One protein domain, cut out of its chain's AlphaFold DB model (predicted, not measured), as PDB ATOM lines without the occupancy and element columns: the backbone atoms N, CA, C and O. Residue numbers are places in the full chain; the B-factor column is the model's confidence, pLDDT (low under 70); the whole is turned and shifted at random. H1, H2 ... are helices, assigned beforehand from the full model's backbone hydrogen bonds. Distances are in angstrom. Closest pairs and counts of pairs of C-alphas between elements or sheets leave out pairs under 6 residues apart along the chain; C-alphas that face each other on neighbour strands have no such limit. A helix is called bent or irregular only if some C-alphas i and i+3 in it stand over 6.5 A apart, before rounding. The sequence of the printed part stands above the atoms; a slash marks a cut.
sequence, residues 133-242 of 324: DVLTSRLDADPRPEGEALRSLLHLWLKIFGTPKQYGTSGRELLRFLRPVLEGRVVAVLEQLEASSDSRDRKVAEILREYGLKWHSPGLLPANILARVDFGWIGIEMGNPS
ATOM      1  N   ASP A 133     -30.536  19.620 -33.654       38.56
ATOM      2  CA  ASP A 133     -30.221  19.770 -35.086       38.56
ATOM      3  C   ASP A 133     -31.455  20.152 -35.925       38.56
ATOM      4  O   ASP A 133     -31.334  20.814 -36.945       38.56
ATOM      5  N   VAL A 134     -32.662  19.822 -35.450       37.25
ATOM      6  CA  VAL A 134     -33.957  20.217 -36.032       37.25
ATOM      7  C   VAL A 134     -34.148  21.741 -36.144       37.25
ATOM      8  O   VAL A 134     -34.939  22.182 -36.974       37.25
ATOM      9  N   LEU A 135     -33.471  22.560 -35.328       35.66
ATOM     10  CA  LEU A 135     -33.505  24.024 -35.452       35.66
ATOM     11  C   LEU A 135     -32.473  24.542 -36.460       35.66
ATOM     12  O   LEU A 135     -32.804  25.427 -37.240       35.66
ATOM     13  N   THR A 136     -31.254  23.998 -36.487       38.50
ATOM     14  CA  THR A 136     -30.204  24.418 -37.433       38.50
ATOM     15  C   THR A 136     -30.460  23.893 -38.845       38.50
ATOM     16  O   THR A 136     -30.461  24.680 -39.785       38.50
ATOM     17  N   SER A 137     -30.836  22.620 -39.001       38.66
ATOM     18  CA  SER A 137     -31.175  21.998 -40.295       38.66
ATOM     19  C   SER A 137     -32.465  22.538 -40.934       38.66
ATOM     20  O   SER A 137     -32.886  22.053 -41.982       38.66
ATOM     21  N   ARG A 138     -33.150  23.474 -40.265       41.66
ATOM     22  CA  ARG A 138     -34.300  24.235 -40.776       41.66
ATOM     23  C   ARG A 138     -33.966  25.697 -41.082       41.66
ATOM     24  O   ARG A 138     -34.832  26.402 -41.587       41.66
ATOM     25  N   LEU A 139     -32.753  26.148 -40.761       46.62
ATOM     26  CA  LEU A 139     -32.242  27.479 -41.094       46.62
ATOM     27  C   LEU A 139     -31.297  27.448 -42.306       46.62
ATOM     28  O   LEU A 139     -31.183  28.462 -42.983       46.62
ATOM     29  N   ASP A 140     -30.741  26.283 -42.661       46.53
ATOM     30  CA  ASP A 140     -30.122  26.008 -43.975       46.53
ATOM     31  C   ASP A 140     -31.164  25.918 -45.125       46.53
ATOM     32  O   ASP A 140     -30.973  25.210 -46.112       46.53
ATOM     33  N   ALA A 141     -32.313  26.584 -44.977       50.53
ATOM     34  CA  ALA A 141     -33.399  26.591 -45.945       50.53
ATOM     35  C   ALA A 141     -33.319  27.844 -46.825       50.53
ATOM     36  O   ALA A 141     -33.461  28.964 -46.331       50.53
ATOM     37  N   ASP A 142     -33.152  27.649 -48.133       51.88
ATOM     38  CA  ASP A 142     -33.425  28.691 -49.118       51.88
ATOM     39  C   ASP A 142     -34.944  28.780 -49.397       51.88
ATOM     40  O   ASP A 142     -35.595  27.742 -49.553       51.88
ATOM     41  N   PRO A 143     -35.525  29.991 -49.503       63.34
ATOM     42  CA  PRO A 143     -34.885  31.289 -49.299       63.34
ATOM     43  C   PRO A 143     -34.687  31.615 -47.809       63.34
ATOM     44  O   PRO A 143     -35.572  31.399 -46.978       63.34
ATOM     45  N   ARG A 144     -33.537  32.216 -47.492       71.06
ATOM     46  CA  ARG A 144     -33.211  32.719 -46.150       71.06
ATOM     47  C   ARG A 144     -34.258  33.732 -45.646       71.06
ATOM     48  O   ARG A 144     -34.813  34.485 -46.444       71.06
ATOM     49  N   PRO A 145     -34.502  33.825 -44.325       74.06
ATOM     50  CA  PRO A 145     -35.507  34.731 -43.769       74.06
ATOM     51  C   PRO A 145     -35.142  36.206 -43.983       74.06
ATOM     52  O   PRO A 145     -33.999  36.615 -43.769       74.06
ATOM     53  N   GLU A 146     -36.133  37.021 -44.343       79.12
ATOM     54  CA  GLU A 146     -35.997  38.461 -44.607       79.12
ATOM     55  C   GLU A 146     -37.117  39.272 -43.939       79.12
ATOM     56  O   GLU A 146     -38.086  38.711 -43.414       79.12
ATOM     57  N   GLY A 147     -36.954  40.599 -43.901       81.88
ATOM     58  CA  GLY A 147     -37.941  41.538 -43.362       81.88
ATOM     59  C   GLY A 147     -38.434  41.175 -41.955       81.88
ATOM     60  O   GLY A 147     -37.651  40.973 -41.025       81.88
ATOM     61  N   GLU A 148     -39.752  41.074 -41.792       77.69
ATOM     62  CA  GLU A 148     -40.373  40.816 -40.489       77.69
ATOM     63  C   GLU A 148     -40.136  39.384 -39.968       77.69
ATOM     64  O   GLU A 148     -40.103  39.158 -38.755       77.69
ATOM     65  N   ALA A 149     -39.883  38.414 -40.858       75.19
ATOM     66  CA  ALA A 149     -39.489  37.062 -40.459       75.19
ATOM     67  C   ALA A 149     -38.068  37.048 -39.869       75.19
ATOM     68  O   ALA A 149     -37.832  36.415 -38.837       75.19
ATOM     69  N   LEU A 150     -37.146  37.810 -40.471       82.94
ATOM     70  CA  LEU A 150     -35.801  38.037 -39.938       82.94
ATOM     71  C   LEU A 150     -35.856  38.729 -38.566       82.94
ATOM     72  O   LEU A 150     -35.307  38.199 -37.599       82.94
ATOM     73  N   ARG A 151     -36.583  39.849 -38.443       81.69
ATOM     74  CA  ARG A 151     -36.778  40.551 -37.155       81.69
ATOM     75  C   ARG A 151     -37.360  39.643 -36.076       81.69
ATOM     76  O   ARG A 151     -36.824  39.583 -34.973       81.69
ATOM     77  N   SER A 152     -38.396  38.868 -36.402       80.50
ATOM     78  CA  SER A 152     -39.021  37.921 -35.468       80.50
ATOM     79  C   SER A 152     -38.035  36.880 -34.921       80.50
ATOM     80  O   SER A 152     -38.062  36.574 -33.725       80.50
ATOM     81  N   LEU A 153     -37.138  36.355 -35.764       81.94
ATOM     82  CA  LEU A 153     -36.083  35.423 -35.348       81.94
ATOM     83  C   LEU A 153     -35.016  36.115 -34.485       81.94
ATOM     84  O   LEU A 153     -34.601  35.557 -33.469       81.94
ATOM     85  N   LEU A 154     -34.617  37.341 -34.832       85.00
ATOM     86  CA  LEU A 154     -33.645  38.128 -34.069       85.00
ATOM     87  C   LEU A 154     -34.185  38.574 -32.698       85.00
ATOM     88  O   LEU A 154     -33.455  38.556 -31.709       85.00
ATOM     89  N   HIS A 155     -35.478  38.892 -32.585       84.88
ATOM     90  CA  HIS A 155     -36.129  39.206 -31.304       84.88
ATOM     91  C   HIS A 155     -36.297  37.966 -30.421       84.88
ATOM     92  O   HIS A 155     -36.154  38.050 -29.199       84.88
ATOM     93  N   LEU A 156     -36.580  36.804 -31.022       81.81
ATOM     94  CA  LEU A 156     -36.583  35.524 -30.314       81.81
ATOM     95  C   LEU A 156     -35.180  35.193 -29.786       81.81
ATOM     96  O   LEU A 156     -35.041  34.830 -28.618       81.81
ATOM     97  N   TRP A 157     -34.150  35.382 -30.611       84.62
ATOM     98  CA  TRP A 157     -32.752  35.226 -30.219       84.62
ATOM     99  C   TRP A 157     -32.366  36.167 -29.069       84.62
ATOM    100  O   TRP A 157     -31.875  35.691 -28.046       84.62
ATOM    101  N   LEU A 158     -32.684  37.465 -29.171       82.25
ATOM    102  CA  LEU A 158     -32.440  38.465 -28.122       82.25
ATOM    103  C   LEU A 158     -33.048  38.040 -26.778       82.25
ATOM    104  O   LEU A 158     -32.414  38.160 -25.729       82.25
ATOM    105  N   LYS A 159     -34.273  37.505 -26.805       79.31
ATOM    106  CA  LYS A 159     -34.978  37.030 -25.608       79.31
ATOM    107  C   LYS A 159     -34.261  35.860 -24.926       79.31
ATOM    108  O   LYS A 159     -34.232  35.810 -23.696       79.31
ATOM    109  N   ILE A 160     -33.687  34.939 -25.700       73.12
ATOM    110  CA  ILE A 160     -32.906  33.810 -25.170       73.12
ATOM    111  C   ILE A 160     -31.538  34.314 -24.677       73.12
ATOM    112  O   ILE A 160     -31.135  33.985 -23.560       73.12
ATOM    113  N   PHE A 161     -30.863  35.178 -25.446       71.56
ATOM    114  CA  PHE A 161     -29.570  35.771 -25.084       71.56
ATOM    115  C   PHE A 161     -29.618  36.610 -23.800       71.56
ATOM    116  O   PHE A 161     -28.679  36.558 -23.012       71.56
ATOM    117  N   GLY A 162     -30.715  37.325 -23.536       68.94
ATOM    118  CA  GLY A 162     -30.898  38.068 -22.285       68.94
ATOM    119  C   GLY A 162     -31.124  37.189 -21.045       68.94
ATOM    120  O   GLY A 162     -31.061  37.688 -19.925       68.94
ATOM    121  N   THR A 163     -31.396  35.887 -21.208       67.00
ATOM    122  CA  THR A 163     -31.698  34.958 -20.100       67.00
ATOM    123  C   THR A 163     -31.085  33.554 -20.300       67.00
ATOM    124  O   THR A 163     -31.752  32.544 -20.073       67.00
ATOM    125  N   PRO A 164     -29.792  33.422 -20.660       58.12
ATOM    126  CA  PRO A 164     -29.242  32.182 -21.221       58.12
ATOM    127  C   PRO A 164     -29.230  31.033 -20.201       58.12
ATOM    128  O   PRO A 164     -29.491  29.881 -20.545       58.12
ATOM    129  N   LYS A 165     -29.048  31.361 -18.911       55.81
ATOM    130  CA  LYS A 165     -29.156  30.419 -17.783       55.81
ATOM    131  C   LYS A 165     -30.549  29.780 -17.655       55.81
ATOM    132  O   LYS A 165     -30.633  28.657 -17.183       55.81
ATOM    133  N   GLN A 166     -31.623  30.455 -18.079       55.88
ATOM    134  CA  GLN A 166     -32.994  29.915 -18.029       55.88
ATOM    135  C   GLN A 166     -33.280  28.904 -19.152       55.88
ATOM    136  O   GLN A 166     -34.209  28.110 -19.036       55.88
ATOM    137  N   TYR A 167     -32.482  28.923 -20.225       48.59
ATOM    138  CA  TYR A 167     -32.611  28.028 -21.381       48.59
ATOM    139  C   TYR A 167     -31.451  27.023 -21.498       48.59
ATOM    140  O   TYR A 167     -31.374  26.284 -22.478       48.59
ATOM    141  N   GLY A 168     -30.534  27.002 -20.523       53.72
ATOM    142  CA  GLY A 168     -29.345  26.138 -20.521       53.72
ATOM    143  C   GLY A 168     -28.384  26.373 -21.694       53.72
ATOM    144  O   GLY A 168     -27.558  25.513 -21.977       53.72
ATOM    145  N   THR A 169     -28.512  27.498 -22.406       57.66
ATOM    146  CA  THR A 169     -27.872  27.717 -23.711       57.66
ATOM    147  C   THR A 169     -26.541  28.452 -23.564       57.66
ATOM    148  O   THR A 169     -26.461  29.485 -22.896       57.66
ATOM    149  N   SER A 170     -25.492  27.954 -24.217       64.31
ATOM    150  CA  SER A 170     -24.188  28.620 -24.275       64.31
ATOM    151  C   SER A 170     -24.152  29.737 -25.328       64.31
ATOM    152  O   SER A 170     -24.859  29.694 -26.336       64.31
ATOM    153  N   GLY A 171     -23.261  30.722 -25.152       64.88
ATOM    154  CA  GLY A 171     -23.063  31.789 -26.146       64.88
ATOM    155  C   GLY A 171     -22.687  31.264 -27.540       64.88
ATOM    156  O   GLY A 171     -23.152  31.794 -28.546       64.88
ATOM    157  N   ARG A 172     -21.938  30.154 -27.610       68.12
ATOM    158  CA  ARG A 172     -21.579  29.476 -28.867       68.12
ATOM    159  C   ARG A 172     -22.803  28.911 -29.601       68.12
ATOM    160  O   ARG A 172     -22.855  28.954 -30.826       68.12
ATOM    161  N   GLU A 173     -23.803  28.398 -28.889       66.50
ATOM    162  CA  GLU A 173     -25.049  27.914 -29.506       66.50
ATOM    163  C   GLU A 173     -25.917  29.075 -30.005       66.50
ATOM    164  O   GLU A 173     -26.485  28.997 -31.095       66.50
ATOM    165  N   LEU A 174     -25.935  30.194 -29.277       70.75
ATOM    166  CA  LEU A 174     -26.615  31.420 -29.707       70.75
ATOM    167  C   LEU A 174     -25.981  32.039 -30.963       70.75
ATOM    168  O   LEU A 174     -26.700  32.610 -31.779       70.75
ATOM    169  N   LEU A 175     -24.672  31.878 -31.175       72.81
ATOM    170  CA  LEU A 175     -24.010  32.227 -32.441       72.81
ATOM    171  C   LEU A 175     -24.349  31.267 -33.585       72.81
ATOM    172  O   LEU A 175     -24.552  31.707 -34.714       72.81
ATOM    173  N   ARG A 176     -24.418  29.956 -33.310       73.00
ATOM    174  CA  ARG A 176     -24.792  28.943 -34.315       73.00
ATOM    175  C   ARG A 176     -26.201  29.163 -34.859       73.00
ATOM    176  O   ARG A 176     -26.427  28.884 -36.027       73.00
ATOM    177  N   PHE A 177     -27.113  29.694 -34.044       76.06
ATOM    178  CA  PHE A 177     -28.434  30.137 -34.497       76.06
ATOM    179  C   PHE A 177     -28.356  31.342 -35.452       76.06
ATOM    180  O   PHE A 177     -29.039  31.358 -36.472       76.06
ATOM    181  N   LEU A 178     -27.520  32.342 -35.144       79.25
ATOM    182  CA  LEU A 178     -27.383  33.547 -35.970       79.25
ATOM    183  C   LEU A 178     -26.730  33.283 -37.329       79.25
ATOM    184  O   LEU A 178     -27.083  33.949 -38.298       79.25
ATOM    185  N   ARG A 179     -25.786  32.340 -37.411       78.38
ATOM    186  CA  ARG A 179     -24.982  32.102 -38.620       78.38
ATOM    187  C   ARG A 179     -25.820  31.900 -39.898       78.38
ATOM    188  O   ARG A 179     -25.711  32.749 -40.775       78.38
ATOM    189  N   PRO A 180     -26.705  30.892 -40.026       74.62
ATOM    190  CA  PRO A 180     -27.505  30.712 -41.248       74.62
ATOM    191  C   PRO A 180     -28.481  31.874 -41.523       74.62
ATOM    192  O   PRO A 180     -28.913  32.074 -42.656       74.62
ATOM    193  N   VAL A 181     -28.809  32.674 -40.501       79.94
ATOM    194  CA  VAL A 181     -29.697  33.841 -40.599       79.94
ATOM    195  C   VAL A 181     -28.962  35.090 -41.118       79.94
ATOM    196  O   VAL A 181     -29.585  35.922 -41.782       79.94
ATOM    197  N   LEU A 182     -27.661  35.243 -40.841       83.50
ATOM    198  CA  LEU A 182     -26.909  36.486 -41.071       83.50
ATOM    199  C   LEU A 182     -25.639  36.346 -41.927       83.50
ATOM    200  O   LEU A 182     -25.163  37.367 -42.407       83.50
ATOM    201  N   GLU A 183     -25.086  35.147 -42.126       81.06
ATOM    202  CA  GLU A 183     -23.793  34.955 -42.803       81.06
ATOM    203  C   GLU A 183     -23.828  35.420 -44.268       81.06
ATOM    204  O   GLU A 183     -24.676  34.994 -45.054       81.06
ATOM    205  N   GLY A 184     -22.904  36.298 -44.643       79.25
ATOM    206  CA  GLY A 184     -22.870  37.038 -45.906       79.25
ATOM    207  C   GLY A 184     -23.816  38.247 -45.962       79.25
ATOM    208  O   GLY A 184     -24.052  38.771 -47.049       79.25
ATOM    209  N   ARG A 185     -24.408  38.663 -44.832       86.31
ATOM    210  CA  ARG A 185     -25.407  39.749 -44.740       86.31
ATOM    211  C   ARG A 185     -25.223  40.679 -43.535       86.31
ATOM    212  O   ARG A 185     -26.035  41.592 -43.379       86.31
ATOM    213  N   VAL A 186     -24.215  40.479 -42.677       87.00
ATOM    214  CA  VAL A 186     -24.146  41.131 -41.350       87.00
ATOM    215  C   VAL A 186     -24.254  42.659 -41.427       87.00
ATOM    216  O   VAL A 186     -25.065  43.236 -40.706       87.00
ATOM    217  N   VAL A 187     -23.503  43.310 -42.322       84.81
ATOM    218  CA  VAL A 187     -23.492  44.783 -42.456       84.81
ATOM    219  C   VAL A 187     -24.863  45.327 -42.876       84.81
ATOM    220  O   VAL A 187     -25.410  46.193 -42.200       84.81
ATOM    221  N   ALA A 188     -25.473  44.762 -43.921       85.75
ATOM    222  CA  ALA A 188     -26.778  45.210 -44.415       85.75
ATOM    223  C   ALA A 188     -27.912  44.993 -43.391       85.75
ATOM    224  O   ALA A 188     -28.865  45.769 -43.339       85.75
ATOM    225  N   VAL A 189     -27.821  43.950 -42.557       88.94
ATOM    226  CA  VAL A 189     -28.786  43.731 -41.467       88.94
ATOM    227  C   VAL A 189     -28.547  44.704 -40.309       88.94
ATOM    228  O   VAL A 189     -29.516  45.212 -39.752       88.94
ATOM    229  N   LEU A 190     -27.293  45.019 -39.969       88.81
ATOM    230  CA  LEU A 190     -26.972  46.049 -38.974       88.81
ATOM    231  C   LEU A 190     -27.557  47.411 -39.366       88.81
ATOM    232  O   LEU A 190     -28.307  47.984 -38.583       88.81
ATOM    233  N   GLU A 191     -27.321  47.872 -40.595       87.88
ATOM    234  CA  GLU A 191     -27.871  49.135 -41.113       87.88
ATOM    235  C   GLU A 191     -29.408  49.199 -40.981       87.88
ATOM    236  O   GLU A 191     -29.961  50.203 -40.523       87.88
ATOM    237  N   GLN A 192     -30.111  48.104 -41.298       90.12
ATOM    238  CA  GLN A 192     -31.575  48.006 -41.171       90.12
ATOM    239  C   GLN A 192     -32.078  48.016 -39.717       90.12
ATOM    240  O   GLN A 192     -33.159  48.544 -39.445       90.12
ATOM    241  N   LEU A 193     -31.330  47.419 -38.784       91.19
ATOM    242  CA  LEU A 193     -31.669  47.391 -37.357       91.19
ATOM    243  C   LEU A 193     -31.350  48.725 -36.665       91.19
ATOM    244  O   LEU A 193     -32.055  49.136 -35.745       91.19
ATOM    245  N   GLU A 194     -30.303  49.414 -37.112       88.06
ATOM    246  CA  GLU A 194     -29.852  50.706 -36.584       88.06
ATOM    247  C   GLU A 194     -30.747  51.861 -37.041       88.06
ATOM    248  O   GLU A 194     -31.047  52.754 -36.249       88.06
ATOM    249  N   ALA A 195     -31.249  51.799 -38.279       88.62
ATOM    250  CA  ALA A 195     -32.284  52.697 -38.791       88.62
ATOM    251  C   ALA A 195     -33.684  52.436 -38.189       88.62
ATOM    252  O   ALA A 195     -34.617  53.202 -38.438       88.62
ATOM    253  N   SER A 196     -33.862  51.361 -37.411       91.81
ATOM    254  CA  SER A 196     -35.156  50.991 -36.830       91.81
ATOM    255  C   SER A 196     -35.496  51.799 -35.577       91.81
ATOM    256  O   SER A 196     -34.677  52.011 -34.679       91.81
ATOM    257  N   SER A 197     -36.763  52.198 -35.463       90.75
ATOM    258  CA  SER A 197     -37.295  52.843 -34.261       90.75
ATOM    259  C   SER A 197     -37.510  51.861 -33.101       90.75
ATOM    260  O   SER A 197     -37.540  52.293 -31.944       90.75
ATOM    261  N   ASP A 198     -37.598  50.551 -33.357       91.38
ATOM    262  CA  ASP A 198     -37.755  49.538 -32.309       91.38
ATOM    263  C   ASP A 198     -36.509  49.497 -31.400       91.38
ATOM    264  O   ASP A 198     -35.363  49.519 -31.856       91.38
ATOM    265  N   SER A 199     -36.717  49.458 -30.085       90.06
ATOM    266  CA  SER A 199     -35.628  49.319 -29.111       90.06
ATOM    267  C   SER A 199     -35.018  47.912 -29.116       90.06
ATOM    268  O   SER A 199     -33.855  47.752 -28.751       90.06
ATOM    269  N   ARG A 200     -35.768  46.899 -29.565       88.94
ATOM    270  CA  ARG A 200     -35.309  45.511 -29.720       88.94
ATOM    271  C   ARG A 200     -34.360  45.371 -30.902       88.94
ATOM    272  O   ARG A 200     -33.311  44.760 -30.735       88.94
ATOM    273  N   ASP A 201     -34.688  45.976 -32.046       90.12
ATOM    274  CA  ASP A 201     -33.812  45.996 -33.228       90.12
ATOM    275  C   ASP A 201     -32.471  46.651 -32.880       90.12
ATOM    276  O   ASP A 201     -31.414  46.036 -33.035       90.12
ATOM    277  N   ARG A 202     -32.516  47.845 -32.276       89.50
ATOM    278  CA  ARG A 202     -31.317  48.557 -31.816       89.50
ATOM    279  C   ARG A 202     -30.514  47.766 -30.778       89.50
ATOM    280  O   ARG A 202     -29.288  47.803 -30.823       89.50
ATOM    281  N   LYS A 203     -31.159  46.993 -29.892       88.62
ATOM    282  CA  LYS A 203     -30.446  46.121 -28.940       88.62
ATOM    283  C   LYS A 203     -29.828  44.884 -29.600       88.62
ATOM    284  O   LYS A 203     -28.760  44.460 -29.173       88.62
ATOM    285  N   VAL A 204     -30.442  44.323 -30.646       88.38
ATOM    286  CA  VAL A 204     -29.800  43.283 -31.473       88.38
ATOM    287  C   VAL A 204     -28.567  43.860 -32.167       88.38
ATOM    288  O   VAL A 204     -27.504  43.253 -32.080       88.38
ATOM    289  N   ALA A 205     -28.677  45.042 -32.785       89.25
ATOM    290  CA  ALA A 205     -27.543  45.709 -33.426       89.25
ATOM    291  C   ALA A 205     -26.396  45.993 -32.443       89.25
ATOM    292  O   ALA A 205     -25.243  45.719 -32.758       89.25
ATOM    293  N   GLU A 206     -26.701  46.459 -31.228       86.56
ATOM    294  CA  GLU A 206     -25.714  46.677 -30.162       86.56
ATOM    295  C   GLU A 206     -24.907  45.402 -29.841       86.56
ATOM    296  O   GLU A 206     -23.680  45.444 -29.796       86.56
ATOM    297  N   ILE A 207     -25.572  44.250 -29.689       85.12
ATOM    298  CA  ILE A 207     -24.897  42.982 -29.353       85.12
ATOM    299  C   ILE A 207     -24.152  42.405 -30.570       85.12
ATOM    300  O   ILE A 207     -23.060  41.861 -30.424       85.12
ATOM    301  N   LEU A 208     -24.697  42.539 -31.784       85.00
ATOM    302  CA  LEU A 208     -23.995  42.151 -33.014       85.00
ATOM    303  C   LEU A 208     -22.728  43.000 -33.225       85.00
ATOM    304  O   LEU A 208     -21.681  42.451 -33.568       85.00
ATOM    305  N   ARG A 209     -22.784  44.305 -32.928       81.56
ATOM    306  CA  ARG A 209     -21.611  45.191 -32.873       81.56
ATOM    307  C   ARG A 209     -20.615  44.740 -31.812       81.56
ATOM    308  O   ARG A 209     -19.453  44.566 -32.155       81.56
ATOM    309  N   GLU A 210     -21.045  44.477 -30.575       78.94
ATOM    310  CA  GLU A 210     -20.188  43.922 -29.509       78.94
ATOM    311  C   GLU A 210     -19.462  42.647 -29.985       78.94
ATOM    312  O   GLU A 210     -18.287  42.432 -29.691       78.94
ATOM    313  N   TYR A 211     -20.144  41.800 -30.760       78.50
ATOM    314  CA  TYR A 211     -19.594  40.553 -31.287       78.50
ATOM    315  C   TYR A 211     -18.601  40.754 -32.437       78.50
ATOM    316  O   TYR A 211     -17.594  40.051 -32.471       78.50
ATOM    317  N   GLY A 212     -18.849  41.695 -33.352       75.44
ATOM    318  CA  GLY A 212     -17.908  42.037 -34.424       75.44
ATOM    319  C   GLY A 212     -16.712  42.868 -33.954       75.44
ATOM    320  O   GLY A 212     -15.626  42.768 -34.526       75.44
ATOM    321  N   LEU A 213     -16.891  43.653 -32.888       70.75
ATOM    322  CA  LEU A 213     -15.844  44.440 -32.238       70.75
ATOM    323  C   LEU A 213     -14.867  43.571 -31.441       70.75
ATOM    324  O   LEU A 213     -13.686  43.909 -31.395       70.75
ATOM    325  N   LYS A 214     -15.326  42.466 -30.829       70.44
ATOM    326  CA  LYS A 214     -14.498  41.575 -29.993       70.44
ATOM    327  C   LYS A 214     -13.176  41.210 -30.659       70.44
ATOM    328  O   LYS A 214     -13.116  40.372 -31.558       70.44
ATOM    329  N   TRP A 215     -12.108  41.808 -30.139       61.66
ATOM    330  CA  TRP A 215     -10.741  41.465 -30.490       61.66
ATOM    331  C   TRP A 215     -10.479  39.976 -30.290       61.66
ATOM    332  O   TRP A 215     -10.917  39.369 -29.307       61.66
ATOM    333  N   HIS A 216      -9.690  39.404 -31.192       58.59
ATOM    334  CA  HIS A 216      -9.112  38.088 -30.990       58.59
ATOM    335  C   HIS A 216      -8.191  38.105 -29.755       58.59
ATOM    336  O   HIS A 216      -7.103  38.685 -29.769       58.59
ATOM    337  N   SER A 217      -8.648  37.464 -28.675       45.91
ATOM    338  CA  SER A 217      -7.808  37.132 -27.523       45.91
ATOM    339  C   SER A 217      -6.847  35.995 -27.896       45.91
ATOM    340  O   SER A 217      -7.329  34.959 -28.365       45.91
ATOM    341  N   PRO A 218      -5.526  36.129 -27.658       41.38
ATOM    342  CA  PRO A 218      -4.552  35.082 -27.968       41.38
ATOM    343  C   PRO A 218      -4.856  33.821 -27.151       41.38
ATOM    344  O   PRO A 218      -4.913  33.872 -25.919       41.38
ATOM    345  N   GLY A 219      -5.090  32.689 -27.822       41.41
ATOM    346  CA  GLY A 219      -5.748  31.557 -27.161       41.41
ATOM    347  C   GLY A 219      -5.860  30.264 -27.964       41.41
ATOM    348  O   GLY A 219      -6.969  29.793 -28.198       41.41
ATOM    349  N   LEU A 220      -4.719  29.644 -28.299       40.53
ATOM    350  CA  LEU A 220      -4.567  28.233 -28.726       40.53
ATOM    351  C   LEU A 220      -5.286  27.764 -30.008       40.53
ATOM    352  O   LEU A 220      -4.995  26.663 -30.477       40.53
ATOM    353  N   LEU A 221      -6.197  28.548 -30.582       45.41
ATOM    354  CA  LEU A 221      -6.946  28.210 -31.790       45.41
ATOM    355  C   LEU A 221      -6.618  29.223 -32.896       45.41
ATOM    356  O   LEU A 221      -7.012  30.379 -32.751       45.41
ATOM    357  N   PRO A 222      -5.960  28.814 -34.001       48.38
ATOM    358  CA  PRO A 222      -5.643  29.726 -35.095       48.38
ATOM    359  C   PRO A 222      -6.894  30.391 -35.675       48.38
ATOM    360  O   PRO A 222      -7.981  29.804 -35.681       48.38
ATOM    361  N   ALA A 223      -6.718  31.600 -36.218       46.75
ATOM    362  CA  ALA A 223      -7.784  32.460 -36.750       46.75
ATOM    363  C   ALA A 223      -8.834  31.725 -37.614       46.75
ATOM    364  O   ALA A 223     -10.033  31.945 -37.456       46.75
ATOM    365  N   ASN A 224      -8.417  30.770 -38.455       43.56
ATOM    366  CA  ASN A 224      -9.316  29.976 -39.304       43.56
ATOM    367  C   ASN A 224     -10.286  29.047 -38.535       43.56
ATOM    368  O   ASN A 224     -11.330  28.676 -39.076       43.56
ATOM    369  N   ILE A 225      -9.975  28.672 -37.291       43.56
ATOM    370  CA  ILE A 225     -10.883  27.947 -36.391       43.56
ATOM    371  C   ILE A 225     -11.819  28.934 -35.683       43.56
ATOM    372  O   ILE A 225     -13.019  28.677 -35.613       43.56
ATOM    373  N   LEU A 226     -11.321  30.079 -35.213       44.78
ATOM    374  CA  LEU A 226     -12.146  31.066 -34.503       44.78
ATOM    375  C   LEU A 226     -13.167  31.746 -35.427       44.78
ATOM    376  O   LEU A 226     -14.352  31.786 -35.092       44.78
ATOM    377  N   ALA A 227     -12.759  32.116 -36.645       45.62
ATOM    378  CA  ALA A 227     -13.646  32.521 -37.739       45.62
ATOM    379  C   ALA A 227     -14.770  31.500 -38.004       45.62
ATOM    380  O   ALA A 227     -15.889  31.861 -38.367       45.62
ATOM    381  N   ARG A 228     -14.500  30.205 -37.790       46.50
ATOM    382  CA  ARG A 228     -15.477  29.127 -37.990       46.50
ATOM    383  C   ARG A 228     -16.365  28.832 -36.779       46.50
ATOM    384  O   ARG A 228     -17.409  28.216 -36.991       46.50
ATOM    385  N   VAL A 229     -15.990  29.214 -35.555       49.09
ATOM    386  CA  VAL A 229     -16.605  28.652 -34.334       49.09
ATOM    387  C   VAL A 229     -17.104  29.691 -33.322       49.09
ATOM    388  O   VAL A 229     -18.190  29.482 -32.779       49.09
ATOM    389  N   ASP A 230     -16.387  30.794 -33.074       54.72
ATOM    390  CA  ASP A 230     -16.700  31.732 -31.981       54.72
ATOM    391  C   ASP A 230     -16.525  33.195 -32.421       54.72
ATOM    392  O   ASP A 230     -15.411  33.703 -32.485       54.72
ATOM    393  N   PHE A 231     -17.646  33.874 -32.688       61.34
ATOM    394  CA  PHE A 231     -17.797  35.301 -33.044       61.34
ATOM    395  C   PHE A 231     -17.112  35.768 -34.347       61.34
ATOM    396  O   PHE A 231     -17.647  36.647 -35.015       61.34
ATOM    397  N   GLY A 232     -15.992  35.168 -34.759       68.19
ATOM    398  CA  GLY A 232     -15.096  35.737 -35.768       68.19
ATOM    399  C   GLY A 232     -15.711  36.019 -37.145       68.19
ATOM    400  O   GLY A 232     -15.389  37.039 -37.742       68.19
ATOM    401  N   TRP A 233     -16.638  35.193 -37.644       74.75
ATOM    402  CA  TRP A 233     -17.305  35.459 -38.932       74.75
ATOM    403  C   TRP A 233     -18.065  36.797 -38.947       74.75
ATOM    404  O   TRP A 233     -18.007  37.508 -39.946       74.75
ATOM    405  N   ILE A 234     -18.674  37.190 -37.817       79.44
ATOM    406  CA  ILE A 234     -19.338  38.493 -37.651       79.44
ATOM    407  C   ILE A 234     -18.304  39.611 -37.826       79.44
ATOM    408  O   ILE A 234     -18.508  40.517 -38.626       79.44
ATOM    409  N   GLY A 235     -17.161  39.510 -37.139       78.25
ATOM    410  CA  GLY A 235     -16.064  40.474 -37.256       78.25
ATOM    411  C   GLY A 235     -15.458  40.547 -38.663       78.25
ATOM    412  O   GLY A 235     -15.162  41.643 -39.130       78.25
ATOM    413  N   ILE A 236     -15.314  39.416 -39.363       76.06
ATOM    414  CA  ILE A 236     -14.787  39.372 -40.737       76.06
ATOM    415  C   ILE A 236     -15.733  40.079 -41.711       76.06
ATOM    416  O   ILE A 236     -15.285  40.965 -42.434       76.06
ATOM    417  N   GLU A 237     -17.028  39.748 -41.706       80.62
ATOM    418  CA  GLU A 237     -18.021  40.418 -42.563       80.62
ATOM    419  C   GLU A 237     -18.156  41.905 -42.253       80.62
ATOM    420  O   GLU A 237     -18.349  42.718 -43.154       80.62
ATOM    421  N   MET A 238     -18.036  42.266 -40.976       79.38
ATOM    422  CA  MET A 238     -18.035  43.655 -40.544       79.38
ATOM    423  C   MET A 238     -16.789  44.408 -41.028       79.38
ATOM    424  O   MET A 238     -16.878  45.614 -41.236       79.38
ATOM    425  N   GLY A 239     -15.664  43.726 -41.272       74.44
ATOM    426  CA  GLY A 239     -14.405  44.326 -41.726       74.44
ATOM    427  C   GLY A 239     -13.407  44.621 -40.599       74.44
ATOM    428  O   GLY A 239     -12.577  45.522 -40.731       74.44
ATOM    429  N   ASN A 240     -13.481  43.889 -39.482       77.44
ATOM    430  CA  ASN A 240     -12.521  43.963 -38.382       77.44
ATOM    431  C   ASN A 240     -11.178  43.309 -38.803       77.44
ATOM    432  O   ASN A 240     -11.099  42.085 -38.945       77.44
ATOM    433  N   PRO A 241     -10.088  44.088 -38.963       70.06
ATOM    434  CA  PRO A 241      -8.815  43.619 -39.511       70.06
ATOM    435  C   PRO A 241      -8.029  42.698 -38.565       70.06
ATOM    436  O   PRO A 241      -7.002  42.163 -38.975       70.06
ATOM    437  N   SER A 242      -8.476  42.511 -37.318       71.06
ATOM    438  CA  SER A 242      -7.830  41.609 -36.351       71.06
ATOM    439  C   SER A 242      -8.235  40.140 -36.483       71.06
ATOM    440  O   SER A 242      -7.609  39.288 -35.856       71.06
TER     441      SER A 242
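Overview. This is residues 133 to 242 of the 324 residues of an uncharacterized protein of Geothermobacter ehrlichii (UniProt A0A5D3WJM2). Two helical hairpins, H2 with H3 and H4 with H5, are set crosswise, H5 passing across H2, and H7 packs on H4 and H5 at the far end of H5. H6 makes a corner with H7 at that end of the domain, and the short H1 packs on H3. The printed part has 110 residues with seven named helices, H1 to H7 in chain order, and no named strand; its class is all helix. It is compact, with a radius of gyration of the C-alphas of 13.8 A, and rounded, spanning 39 by 31 by 30 A.

Along the chain. Find C-alpha 133 at (-30.221, 19.770, -35.086), where H1, residues 133 to 136, begins. Next comes H2, residues 147 to 161, 20.9 A long, from C-alpha 147 at (-37.941, 41.538, -43.362). H3, residues 171 to 182, is 16.1 A long and only just irregular: C-alphas 177 and 180 are 6.8 A apart. H4 holds residues 186 to 194 and is 12.1 A long; H5, residues 199 to 213, is 20.6 A long. H6 is residues 223 to 229, and H7, residues 232 to 238, ends at C-alpha 238, (-18.035, 43.655, -40.544).

Arrangement. Start at the hubs, H5 and H7, which touch three helices each. With its residues 208 to 213 alone H5 touches H7, the closest C-alphas being those of Gly 212 and Gly 235, 3.7 A apart; the tilt of 70.0 degrees is steep, only just short of about perpendicular. H4 and H5 form a hairpin, Leu 193 and Asp 201 having the closest C-alphas at 4.9 A. H4 also touches H7, closest at the C-alphas of Val 187 and Met 238, 5.9 A apart. With residues 200 to 204 alone H5 touches H2, closest at the C-alphas of Leu 158 and Val 204, 6.4 A apart; at 71 degrees they are only just about perpendicular. H2 and H3 form a hairpin at a shallow tilt of 4 degrees, opposite ways, with the C-alphas of Phe 161 and Leu 174 closest at 7.0 A. With residues 176 to 180 alone H3 touches H1, closest at the C-alphas of Phe 177 and Thr 136, 6.7 A apart. H3 and H5 are apart, while H3 and H7 are near each other. H6 and H7 only just touch, with 3 pairs of C-alphas within 8 A, and only at the corner, where the C-alphas of Ala 227 and Trp 233 are closest at 4.8 A. Every O i to N i+4 pair is within hydrogen-bond range in H2, H4, H5 and H7, against 6 of 8 in H3 and 2 of 3 in H6; H1 is too short for such a pair.

Size, cuts and confidence. Look to Ser 197 and Leu 220 for the two C-alphas farthest apart, 41.3 A. The printed part has no cut, and no link between its helices is long. Its mean pLDDT is 70.2; residues 133 to 143, 162 to 173 and 215 to 232 are under 70.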